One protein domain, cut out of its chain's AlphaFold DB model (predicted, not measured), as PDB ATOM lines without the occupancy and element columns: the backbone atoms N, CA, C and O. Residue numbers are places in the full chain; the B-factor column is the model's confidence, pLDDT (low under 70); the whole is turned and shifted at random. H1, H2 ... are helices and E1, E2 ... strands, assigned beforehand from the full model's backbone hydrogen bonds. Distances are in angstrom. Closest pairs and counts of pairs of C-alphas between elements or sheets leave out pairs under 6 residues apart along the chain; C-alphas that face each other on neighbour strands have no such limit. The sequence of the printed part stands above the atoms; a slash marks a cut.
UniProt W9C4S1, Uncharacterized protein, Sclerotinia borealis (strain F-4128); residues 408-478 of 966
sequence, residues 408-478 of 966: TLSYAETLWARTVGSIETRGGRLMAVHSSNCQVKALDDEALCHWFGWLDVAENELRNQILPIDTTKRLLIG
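This is residues 408 to 478 of the 966 residues of an uncharacterized protein of Sclerotinia borealis (strain F-4128) (UniProt W9C4S1). A five-stranded mixed sheet, order E1 E2 E3 E4 E5, curls like part of a barrel, grazed by a short helix, H1. Under half of the 71 printed residues are in named elements, mostly strand; H1 comes between E4 and E5 along the chain. The whole is compact: radius of gyration of the C-alphas 11.8 A, spans 28 by 28 by 23 A.

E1, residues 408 to 411, E2, 419 to 425, E3, 428 to 432, and E4, 446 to 453, form a meander of antiparallel hairpins, for instance with N 423 and O 430 3.0 A apart. H1, residues 459 to 465, only grazes the sheet; 1 of 3 O i to N i+4 and 1 of 4 O i to N i+3 pairs are within hydrogen-bond range. E5, residues 474 to 477, is parallel to E4, N 447 and O 474 2.8 A apart.

E1 begins at C-alpha 408 (-1.911, 135.775, 221.229); E5 ends at C-alpha 477 (-4.648, 140.480, 205.435).

The printed part has no cut; E3 to E4 is a long link; pLDDT is under 70 for residues 454 to 465, among others.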
ATOM      1  N   THR A 408      -1.575 135.052 219.996       78.69
ATOM      2  CA  THR A 408      -1.911 135.775 221.229       78.69
ATOM      3  C   THR A 408      -2.716 137.024 220.876       78.69
ATOM      4  O   THR A 408      -2.313 137.816 220.024       78.69
ATOM      5  N   LEU A 409      -3.877 137.202 221.510       82.69
ATOM      6  CA  LEU A 409      -4.754 138.351 221.279       82.69
ATOM      7  C   LEU A 409      -4.398 139.482 222.252       82.69
ATOM      8  O   LEU A 409      -4.726 139.428 223.435       82.69
ATOM      9  N   SER A 410      -3.734 140.522 221.753       80.44
ATOM     10  CA  SER A 410      -3.441 141.733 222.521       80.44
ATOM     11  C   SER A 410      -4.679 142.636 222.521       80.44
ATOM     12  O   SER A 410      -4.907 143.404 221.581       80.44
ATOM     13  N   TYR A 411      -5.537 142.485 223.532       78.69
ATOM     14  CA  TYR A 411      -6.764 143.275 223.685       78.69
ATOM     15  C   TYR A 411      -6.463 144.765 223.891       78.69
ATOM     16  O   TYR A 411      -5.500 145.130 224.561       78.69
ATOM     17  N   ALA A 412      -7.302 145.635 223.322       72.50
ATOM     18  CA  ALA A 412      -7.206 147.068 223.586       72.50
ATOM     19  C   ALA A 412      -7.692 147.378 225.015       72.50
ATOM     20  O   ALA A 412      -8.717 146.851 225.445       72.50
ATOM     21  N   GLU A 413      -6.999 148.273 225.728       63.16
ATOM     22  CA  GLU A 413      -7.302 148.638 227.128       63.16
ATOM     23  C   GLU A 413      -8.728 149.211 227.317       63.16
ATOM     24  O   GLU A 413      -9.284 149.204 228.416       63.16
ATOM     25  N   THR A 414      -9.364 149.668 226.235       57.59
ATOM     26  CA  THR A 414     -10.712 150.247 226.206       57.59
ATOM     27  C   THR A 414     -11.836 149.199 226.241       57.59
ATOM     28  O   THR A 414     -12.602 149.075 225.288       57.59
ATOM     29  N   LEU A 415     -11.966 148.495 227.372       46.41
ATOM     30  CA  LEU A 415     -13.202 147.925 227.962       46.41
ATOM     31  C   LEU A 415     -14.140 147.002 227.142       46.41
ATOM     32  O   LEU A 415     -15.112 146.499 227.712       46.41
ATOM     33  N   TRP A 416     -13.906 146.725 225.857       57.59
ATOM     34  CA  TRP A 416     -14.805 145.911 225.026       57.59
ATOM     35  C   TRP A 416     -14.183 144.563 224.640       57.59
ATOM     36  O   TRP A 416     -13.276 144.480 223.814       57.59
ATOM     37  N   ALA A 417     -14.753 143.474 225.164       61.44
ATOM     38  CA  ALA A 417     -14.318 142.085 224.945       61.44
ATOM     39  C   ALA A 417     -14.564 141.529 223.515       61.44
ATOM     40  O   ALA A 417     -14.761 140.329 223.332       61.44
ATOM     41  N   ARG A 418     -14.604 142.404 222.503       70.81
ATOM     42  CA  ARG A 418     -14.736 142.087 221.067       70.81
ATOM     43  C   ARG A 418     -13.706 142.811 220.192       70.81
ATOM     44  O   ARG A 418     -13.743 142.671 218.976       70.81
ATOM     45  N   THR A 419     -12.818 143.611 220.785       82.88
ATOM     46  CA  THR A 419     -11.834 144.416 220.050       82.88
ATOM     47  C   THR A 419     -10.412 144.108 220.495       82.88
ATOM     48  O   THR A 419     -10.062 144.263 221.666       82.88
ATOM     49  N   VAL A 420      -9.582 143.702 219.540       85.94
ATOM     50  CA  VAL A 420      -8.173 143.335 219.726       85.94
ATOM     51  C   VAL A 420      -7.296 144.395 219.063       85.94
ATOM     52  O   VAL A 420      -7.492 144.723 217.898       85.94
ATOM     53  N   GLY A 421      -6.330 144.955 219.790       84.19
ATOM     54  CA  GLY A 421      -5.394 145.945 219.252       84.19
ATOM     55  C   GLY A 421      -4.365 145.323 218.303       84.19
ATOM     56  O   GLY A 421      -4.029 145.909 217.276       84.19
ATOM     57  N   SER A 422      -3.886 144.111 218.600       89.00
ATOM     58  CA  SER A 422      -3.091 143.328 217.646       89.00
ATOM     59  C   SER A 422      -3.171 141.821 217.895       89.00
ATOM     60  O   SER A 422      -3.350 141.377 219.027       89.00
ATOM     61  N   ILE A 423      -3.039 141.036 216.826       89.38
ATOM     62  CA  ILE A 423      -2.985 139.569 216.881       89.38
ATOM     63  C   ILE A 423      -1.523 139.171 216.682       89.38
ATOM     64  O   ILE A 423      -0.972 139.327 215.589       89.38
ATOM     65  N   GLU A 424      -0.873 138.715 217.745       84.75
ATOM     66  CA  GLU A 424       0.558 138.420 217.756       84.75
ATOM     67  C   GLU A 424       0.842 137.007 217.233       84.75
ATOM     68  O   GLU A 424       0.181 136.034 217.598       84.75
ATOM     69  N   THR A 425       1.845 136.895 216.362       81.56
ATOM     70  CA  THR A 425       2.283 135.650 215.724       81.56
ATOM     71  C   THR A 425       3.784 135.446 215.944       81.56
ATOM     72  O   THR A 425       4.530 136.370 216.264       81.56
ATOM     73  N   ARG A 426       4.282 134.221 215.742       60.97
ATOM     74  CA  ARG A 426       5.686 133.857 216.023       60.97
ATOM     75  C   ARG A 426       6.734 134.807 215.405       60.97
ATOM     76  O   ARG A 426       7.805 134.989 215.982       60.97
ATOM     77  N   GLY A 427       6.448 135.415 214.248       66.50
ATOM     78  CA  GLY A 427       7.377 136.301 213.530       66.50
ATOM     79  C   GLY A 427       7.067 137.806 213.578       66.50
ATOM     80  O   GLY A 427       7.910 138.594 213.128       66.50
ATOM     81  N   GLY A 428       5.898 138.207 214.081       82.12
ATOM     82  CA  GLY A 428       5.372 139.570 213.980       82.12
ATOM     83  C   GLY A 428       3.961 139.695 214.553       82.12
ATOM     84  O   GLY A 428       3.541 138.860 215.341       82.12
ATOM     85  N   ARG A 429       3.191 140.702 214.141       88.31
ATOM     86  CA  ARG A 429       1.789 140.863 214.554       88.31
ATOM     87  C   ARG A 429       0.917 141.450 213.452       88.31
ATOM     88  O   ARG A 429       1.353 142.307 212.682       88.31
ATOM     89  N   LEU A 430      -0.332 141.005 213.400       91.56
ATOM     90  CA  LEU A 430      -1.377 141.612 212.581       91.56
ATOM     91  C   LEU A 430      -1.955 142.813 213.326       91.56
ATOM     92  O   LEU A 430      -2.304 142.711 214.503       91.56
ATOM     93  N   MET A 431      -2.081 143.937 212.630       91.88
ATOM     94  CA  MET A 431      -2.789 145.130 213.103       91.88
ATOM     95  C   MET A 431      -3.746 145.603 212.014       91.88
ATOM     96  O   MET A 431      -3.470 145.418 210.822       91.88
ATOM     97  N   ALA A 432      -4.862 146.215 212.416       92.50
ATOM     98  CA  ALA A 432      -5.738 146.885 211.466       92.50
ATOM     99  C   ALA A 432      -5.069 148.155 210.904       92.50
ATOM    100  O   ALA A 432      -4.283 148.816 211.586       92.50
ATOM    101  N   VAL A 433      -5.370 148.487 209.650       91.19
ATOM    102  CA  VAL A 433      -4.805 149.631 208.921       91.19
ATOM    103  C   VAL A 433      -5.893 150.424 208.197       91.19
ATOM    104  O   VAL A 433      -6.937 149.894 207.824       91.19
ATOM    105  N   HIS A 434      -5.651 151.719 207.995       88.00
ATOM    106  CA  HIS A 434      -6.586 152.606 207.306       88.00
ATOM    107  C   HIS A 434      -6.673 152.282 205.801       88.00
ATOM    108  O   HIS A 434      -5.674 151.968 205.161       88.00
ATOM    109  N   SER A 435      -7.866 152.418 205.212       78.88
ATOM    110  CA  SER A 435      -8.166 152.037 203.815       78.88
ATOM    111  C   SER A 435      -7.567 152.954 202.726       78.88
ATOM    112  O   SER A 435      -7.970 152.868 201.566       78.88
ATOM    113  N   SER A 436      -6.660 153.868 203.072       68.44
ATOM    114  CA  SER A 436      -6.393 155.099 202.306       68.44
ATOM    115  C   SER A 436      -5.844 154.911 200.887       68.44
ATOM    116  O   SER A 436      -6.071 155.788 200.063       68.44
ATOM    117  N   ASN A 437      -5.166 153.797 200.586       71.25
ATOM    118  CA  ASN A 437      -4.577 153.505 199.267       71.25
ATOM    119  C   ASN A 437      -4.777 152.035 198.831       71.25
ATOM    120  O   ASN A 437      -3.886 151.426 198.238       71.25
ATOM    121  N   CYS A 438      -5.915 151.414 199.157       73.38
ATOM    122  CA  CYS A 438      -6.143 150.017 198.774       73.38
ATOM    123  C   CYS A 438      -6.597 149.867 197.312       73.38
ATOM    124  O   CYS A 438      -7.583 150.475 196.905       73.38
ATOM    125  N   GLN A 439      -5.940 148.984 196.552       82.94
ATOM    126  CA  GLN A 439      -6.423 148.541 195.234       82.94
ATOM    127  C   GLN A 439      -7.605 147.557 195.334       82.94
ATOM    128  O   GLN A 439      -8.358 147.389 194.380       82.94
ATOM    129  N   VAL A 440      -7.765 146.891 196.481       88.44
ATOM    130  CA  VAL A 440      -8.817 145.901 196.735       88.44
ATOM    131  C   VAL A 440      -9.950 146.527 197.539       88.44
ATOM    132  O   VAL A 440      -9.736 147.083 198.617       88.44
ATOM    133  N   LYS A 441     -11.183 146.368 197.053       92.25
ATOM    134  CA  LYS A 441     -12.376 146.730 197.817       92.25
ATOM    135  C   LYS A 441     -12.580 145.740 198.974       92.25
ATOM    136  O   LYS A 441     -12.751 144.537 198.750       92.25
ATOM    137  N   ALA A 442     -12.572 146.260 200.199       92.12
ATOM    138  CA  ALA A 442     -12.988 145.534 201.394       92.12
ATOM    139  C   ALA A 442     -14.488 145.202 201.345       92.12
ATOM    140  O   ALA A 442     -15.272 145.952 200.755       92.12
ATOM    141  N   LEU A 443     -14.885 144.111 201.990       94.44
ATOM    142  CA  LEU A 443     -16.282 143.848 202.330       94.44
ATOM    143  C   LEU A 443     -16.639 144.505 203.674       94.44
ATOM    144  O   LEU A 443     -15.764 144.780 204.495       94.44
ATOM    145  N   ASP A 444     -17.927 144.745 203.922       93.75
ATOM    146  CA  ASP A 444     -18.381 145.404 205.155       93.75
ATOM    147  C   ASP A 444     -18.119 144.551 206.416       93.75
ATOM    148  O   ASP A 444     -17.979 145.091 207.519       93.75
ATOM    149  N   ASP A 445     -17.998 143.227 206.263       94.69
ATOM    150  CA  ASP A 445     -17.613 142.257 207.296       94.69
ATOM    151  C   ASP A 445     -16.091 142.067 207.436       94.69
ATOM    152  O   ASP A 445     -15.657 141.248 208.247       94.69
ATOM    153  N   GLU A 446     -15.268 142.821 206.698       95.69
ATOM    154  CA  GLU A 446     -13.806 142.720 206.750       95.69
ATOM    155  C   GLU A 446     -13.147 143.847 207.570       95.69
ATOM    156  O   GLU A 446     -13.504 145.026 207.496       95.69
ATOM    157  N   ALA A 447     -12.139 143.477 208.358       94.69
ATOM    158  CA  ALA A 447     -11.157 144.356 208.971       94.69
ATOM    159  C   ALA A 447      -9.886 144.350 208.108       94.69
ATOM    160  O   ALA A 447      -9.300 143.301 207.845       94.69
ATOM    161  N   LEU A 448      -9.460 145.527 207.652       94.88
ATOM    162  CA  LEU A 448      -8.280 145.683 206.801       94.88
ATOM    163  C   LEU A 448      -7.003 145.501 207.620       94.88
ATOM    164  O   LEU A 448      -6.757 146.295 208.522       94.88
ATOM    165  N   CYS A 449      -6.175 144.503 207.305       94.44
ATOM    166  CA  CYS A 449      -5.015 144.132 208.119       94.44
ATOM    167  C   CYS A 449      -3.697 144.063 207.334       94.44
ATOM    168  O   CYS A 449      -3.630 143.593 206.195       94.44
ATOM    169  N   HIS A 450      -2.609 144.445 208.000       92.94
ATOM    170  CA  HIS A 450      -1.237 144.175 207.563       92.94
ATOM    171  C   HIS A 450      -0.529 143.326 208.624       92.94
ATOM    172  O   HIS A 450      -0.685 143.570 209.824       92.94
ATOM    173  N   TRP A 451       0.246 142.332 208.188       92.12
ATOM    174  CA  TRP A 451       1.196 141.639 209.052       92.12
ATOM    175  C   TRP A 451       2.491 142.439 209.089       92.12
ATOM    176  O   TRP A 451       3.197 142.535 208.089       92.12
ATOM    177  N   PHE A 452       2.793 143.002 210.250       86.00
ATOM    178  CA  PHE A 452       4.065 143.649 210.525       86.00
ATOM    179  C   PHE A 452       4.986 142.592 211.122       86.00
ATOM    180  O   PHE A 452       4.652 142.021 212.160       86.00
ATOM    181  N   GLY A 453       6.158 142.341 210.536       77.25
ATOM    182  CA  GLY A 453       7.178 141.561 211.234       77.25
ATOM    183  C   GLY A 453       7.586 142.269 212.530       77.25
ATOM    184  O   GLY A 453       7.411 143.480 212.668       77.25
ATOM    185  N   TRP A 454       8.229 141.572 213.473       68.44
ATOM    186  CA  TRP A 454       8.828 142.251 214.644       68.44
ATOM    187  C   TRP A 454       9.924 143.287 214.252       68.44
ATOM    188  O   TRP A 454      10.434 143.997 215.108       68.44
ATOM    189  N   LEU A 455      10.315 143.372 212.967       56.91
ATOM    190  CA  LEU A 455      11.159 144.448 212.415       56.91
ATOM    191  C   LEU A 455      10.362 145.734 212.145       56.91
ATOM    192  O   LEU A 455      10.913 146.834 212.141       56.91
ATOM    193  N   ASP A 456       9.076 145.578 211.834       62.12
ATOM    194  CA  ASP A 456       8.264 146.597 211.180       62.12
ATOM    195  C   ASP A 456       7.477 147.458 212.167       62.12
ATOM    196  O   ASP A 456       7.052 148.571 211.842       62.12
ATOM    197  N   VAL A 457       7.375 146.968 213.400       61.75
ATOM    198  CA  VAL A 457       6.844 147.678 214.556       61.75
ATOM    199  C   VAL A 457       7.909 148.616 215.132       61.75
ATOM    200  O   VAL A 457       8.710 148.228 215.978       61.75
ATOM    201  N   ALA A 458       7.885 149.884 214.715       56.72
ATOM    202  CA  ALA A 458       8.457 150.965 215.514       56.72
ATOM    203  C   ALA A 458       7.420 151.365 216.579       56.72
ATOM    204  O   ALA A 458       6.366 151.907 216.238       56.72
ATOM    205  N   GLU A 459       7.684 151.068 217.856       51.94
ATOM    206  CA  GLU A 459       6.670 151.165 218.924       51.94
ATOM    207  C   GLU A 459       5.980 152.538 219.016       51.94
ATOM    208  O   GLU A 459       4.765 152.604 219.201       51.94
ATOM    209  N   ASN A 460       6.739 153.625 218.852       47.50
ATOM    210  CA  ASN A 460       6.247 154.990 219.060       47.50
ATOM    211  C   ASN A 460       5.362 155.523 217.921       47.50
ATOM    212  O   ASN A 460       4.541 156.404 218.164       47.50
ATOM    213  N   GLU A 461       5.505 155.014 216.694       52.97
ATOM    214  CA  GLU A 461       4.668 155.445 215.560       52.97
ATOM    215  C   GLU A 461       3.321 154.707 215.560       52.97
ATOM    216  O   GLU A 461       2.281 155.300 215.279       52.97
ATOM    217  N   LEU A 462       3.323 153.423 215.935       56.22
ATOM    218  CA  LEU A 462       2.137 152.565 215.867       56.22
ATOM    219  C   LEU A 462       1.202 152.683 217.075       56.22
ATOM    220  O   LEU A 462      -0.006 152.595 216.875       56.22
ATOM    221  N   ARG A 463       1.701 152.936 218.299       53.66
ATOM    222  CA  ARG A 463       0.840 153.108 219.496       53.66
ATOM    223  C   ARG A 463      -0.233 154.191 219.318       53.66
ATOM    224  O   ARG A 463      -1.331 154.042 219.835       53.66
ATOM    225  N   ASN A 464       0.056 155.231 218.533       57.00
ATOM    226  CA  ASN A 464      -0.856 156.352 218.287       57.00
ATOM    227  C   ASN A 464      -1.884 156.096 217.164       57.00
ATOM    228  O   ASN A 464      -2.703 156.970 216.888       57.00
ATOM    229  N   GLN A 465      -1.832 154.941 216.485       65.25
ATOM    230  CA  GLN A 465      -2.719 154.592 215.363       65.25
ATOM    231  C   GLN A 465      -3.190 153.126 215.396       65.25
ATOM    232  O   GLN A 465      -3.504 152.554 214.350       65.25
ATOM    233  N   ILE A 466      -3.253 152.497 216.577       70.81
ATOM    234  CA  ILE A 466      -3.811 151.143 216.712       70.81
ATOM    235  C   ILE A 466      -5.326 151.202 216.482       70.81
ATOM    236  O   ILE A 466      -6.100 151.475 217.398       70.81
ATOM    237  N   LEU A 467      -5.753 150.929 215.249       85.44
ATOM    238  CA  LEU A 467      -7.149 150.619 214.965       85.44
ATOM    239  C   LEU A 467      -7.512 149.286 215.645       85.44
ATOM    240  O   LEU A 467      -6.785 148.305 215.463       85.44
ATOM    241  N   PRO A 468      -8.625 149.207 216.394       88.69
ATOM    242  CA  PRO A 468      -9.089 147.944 216.946       88.69
ATOM    243  C   PRO A 468      -9.564 147.007 215.829       88.69
ATOM    244  O   PRO A 468     -10.398 147.371 214.999       88.69
ATOM    245  N   ILE A 469      -9.072 145.772 215.846       90.94
ATOM    246  CA  ILE A 469      -9.621 144.654 215.083       90.94
ATOM    247  C   ILE A 469     -10.883 144.182 215.812       90.94
ATOM    248  O   ILE A 469     -10.803 143.673 216.932       90.94
ATOM    249  N   ASP A 470     -12.046 144.339 215.183       89.94
ATOM    250  CA  ASP A 470     -13.287 143.689 215.611       89.94
ATOM    251  C   ASP A 470     -13.158 142.174 215.387       89.94
ATOM    252  O   ASP A 470     -13.031 141.721 214.249       89.94
ATOM    253  N   THR A 471     -13.177 141.382 216.459       85.31
ATOM    254  CA  THR A 471     -12.987 139.924 216.381       85.31
ATOM    255  C   THR A 471     -14.175 139.190 215.760       85.31
ATOM    256  O   THR A 471     -14.080 137.992 215.515       85.31
ATOM    257  N   THR A 472     -15.297 139.874 215.517       88.25
ATOM    258  CA  THR A 472     -16.442 139.321 214.778       88.25
ATOM    259  C   THR A 472     -16.317 139.499 213.263       88.25
ATOM    260  O   THR A 472     -17.089 138.899 212.516       88.25
ATOM    261  N   LYS A 473     -15.329 140.281 212.803       93.94
ATOM    262  CA  LYS A 473     -15.018 140.493 211.385       93.94
ATOM    263  C   LYS A 473     -13.957 139.526 210.867       93.94
ATOM    264  O   LYS A 473     -13.108 139.027 211.605       93.94
ATOM    265  N   ARG A 474     -13.976 139.303 209.553       95.19
ATOM    266  CA  ARG A 474     -12.904 138.607 208.829       95.19
ATOM    267  C   ARG A 474     -11.715 139.551 208.663       95.19
ATOM    268  O   ARG A 474     -11.893 140.738 208.431       95.19
ATOM    269  N   LEU A 475     -10.494 139.053 208.752       95.94
ATOM    270  CA  LEU A 475      -9.281 139.822 208.499       95.94
ATOM    271  C   LEU A 475      -8.971 139.782 207.000       95.94
ATOM    272  O   LEU A 475      -8.681 138.702 206.485       95.94
ATOM    273  N   LEU A 476      -8.978 140.928 206.312       96.62
ATOM    274  CA  LEU A 476      -8.405 141.060 204.969       96.62
ATOM    275  C   LEU A 476      -6.920 141.417 205.110       96.62
ATOM    276  O   LEU A 476      -6.537 142.586 205.177       96.62
ATOM    277  N   ILE A 477      -6.088 140.385 205.211       95.00
ATOM    278  CA  ILE A 477      -4.648 140.480 205.435       95.00
ATOM    279  C   ILE A 477      -3.928 140.607 204.092       95.00
ATOM    280  O   ILE A 477      -4.113 139.792 203.195       95.00
ATOM    281  N   GLY A 478      -3.062 141.602 203.946       92.25
ATOM    282  CA  GLY A 478      -2.323 141.826 202.695       92.25
ATOM    283  C   GLY A 478      -2.072 143.296 202.411       92.25
ATOM    284  O   GLY A 478      -1.079 143.612 201.771       92.25
TER     285      GLY A 478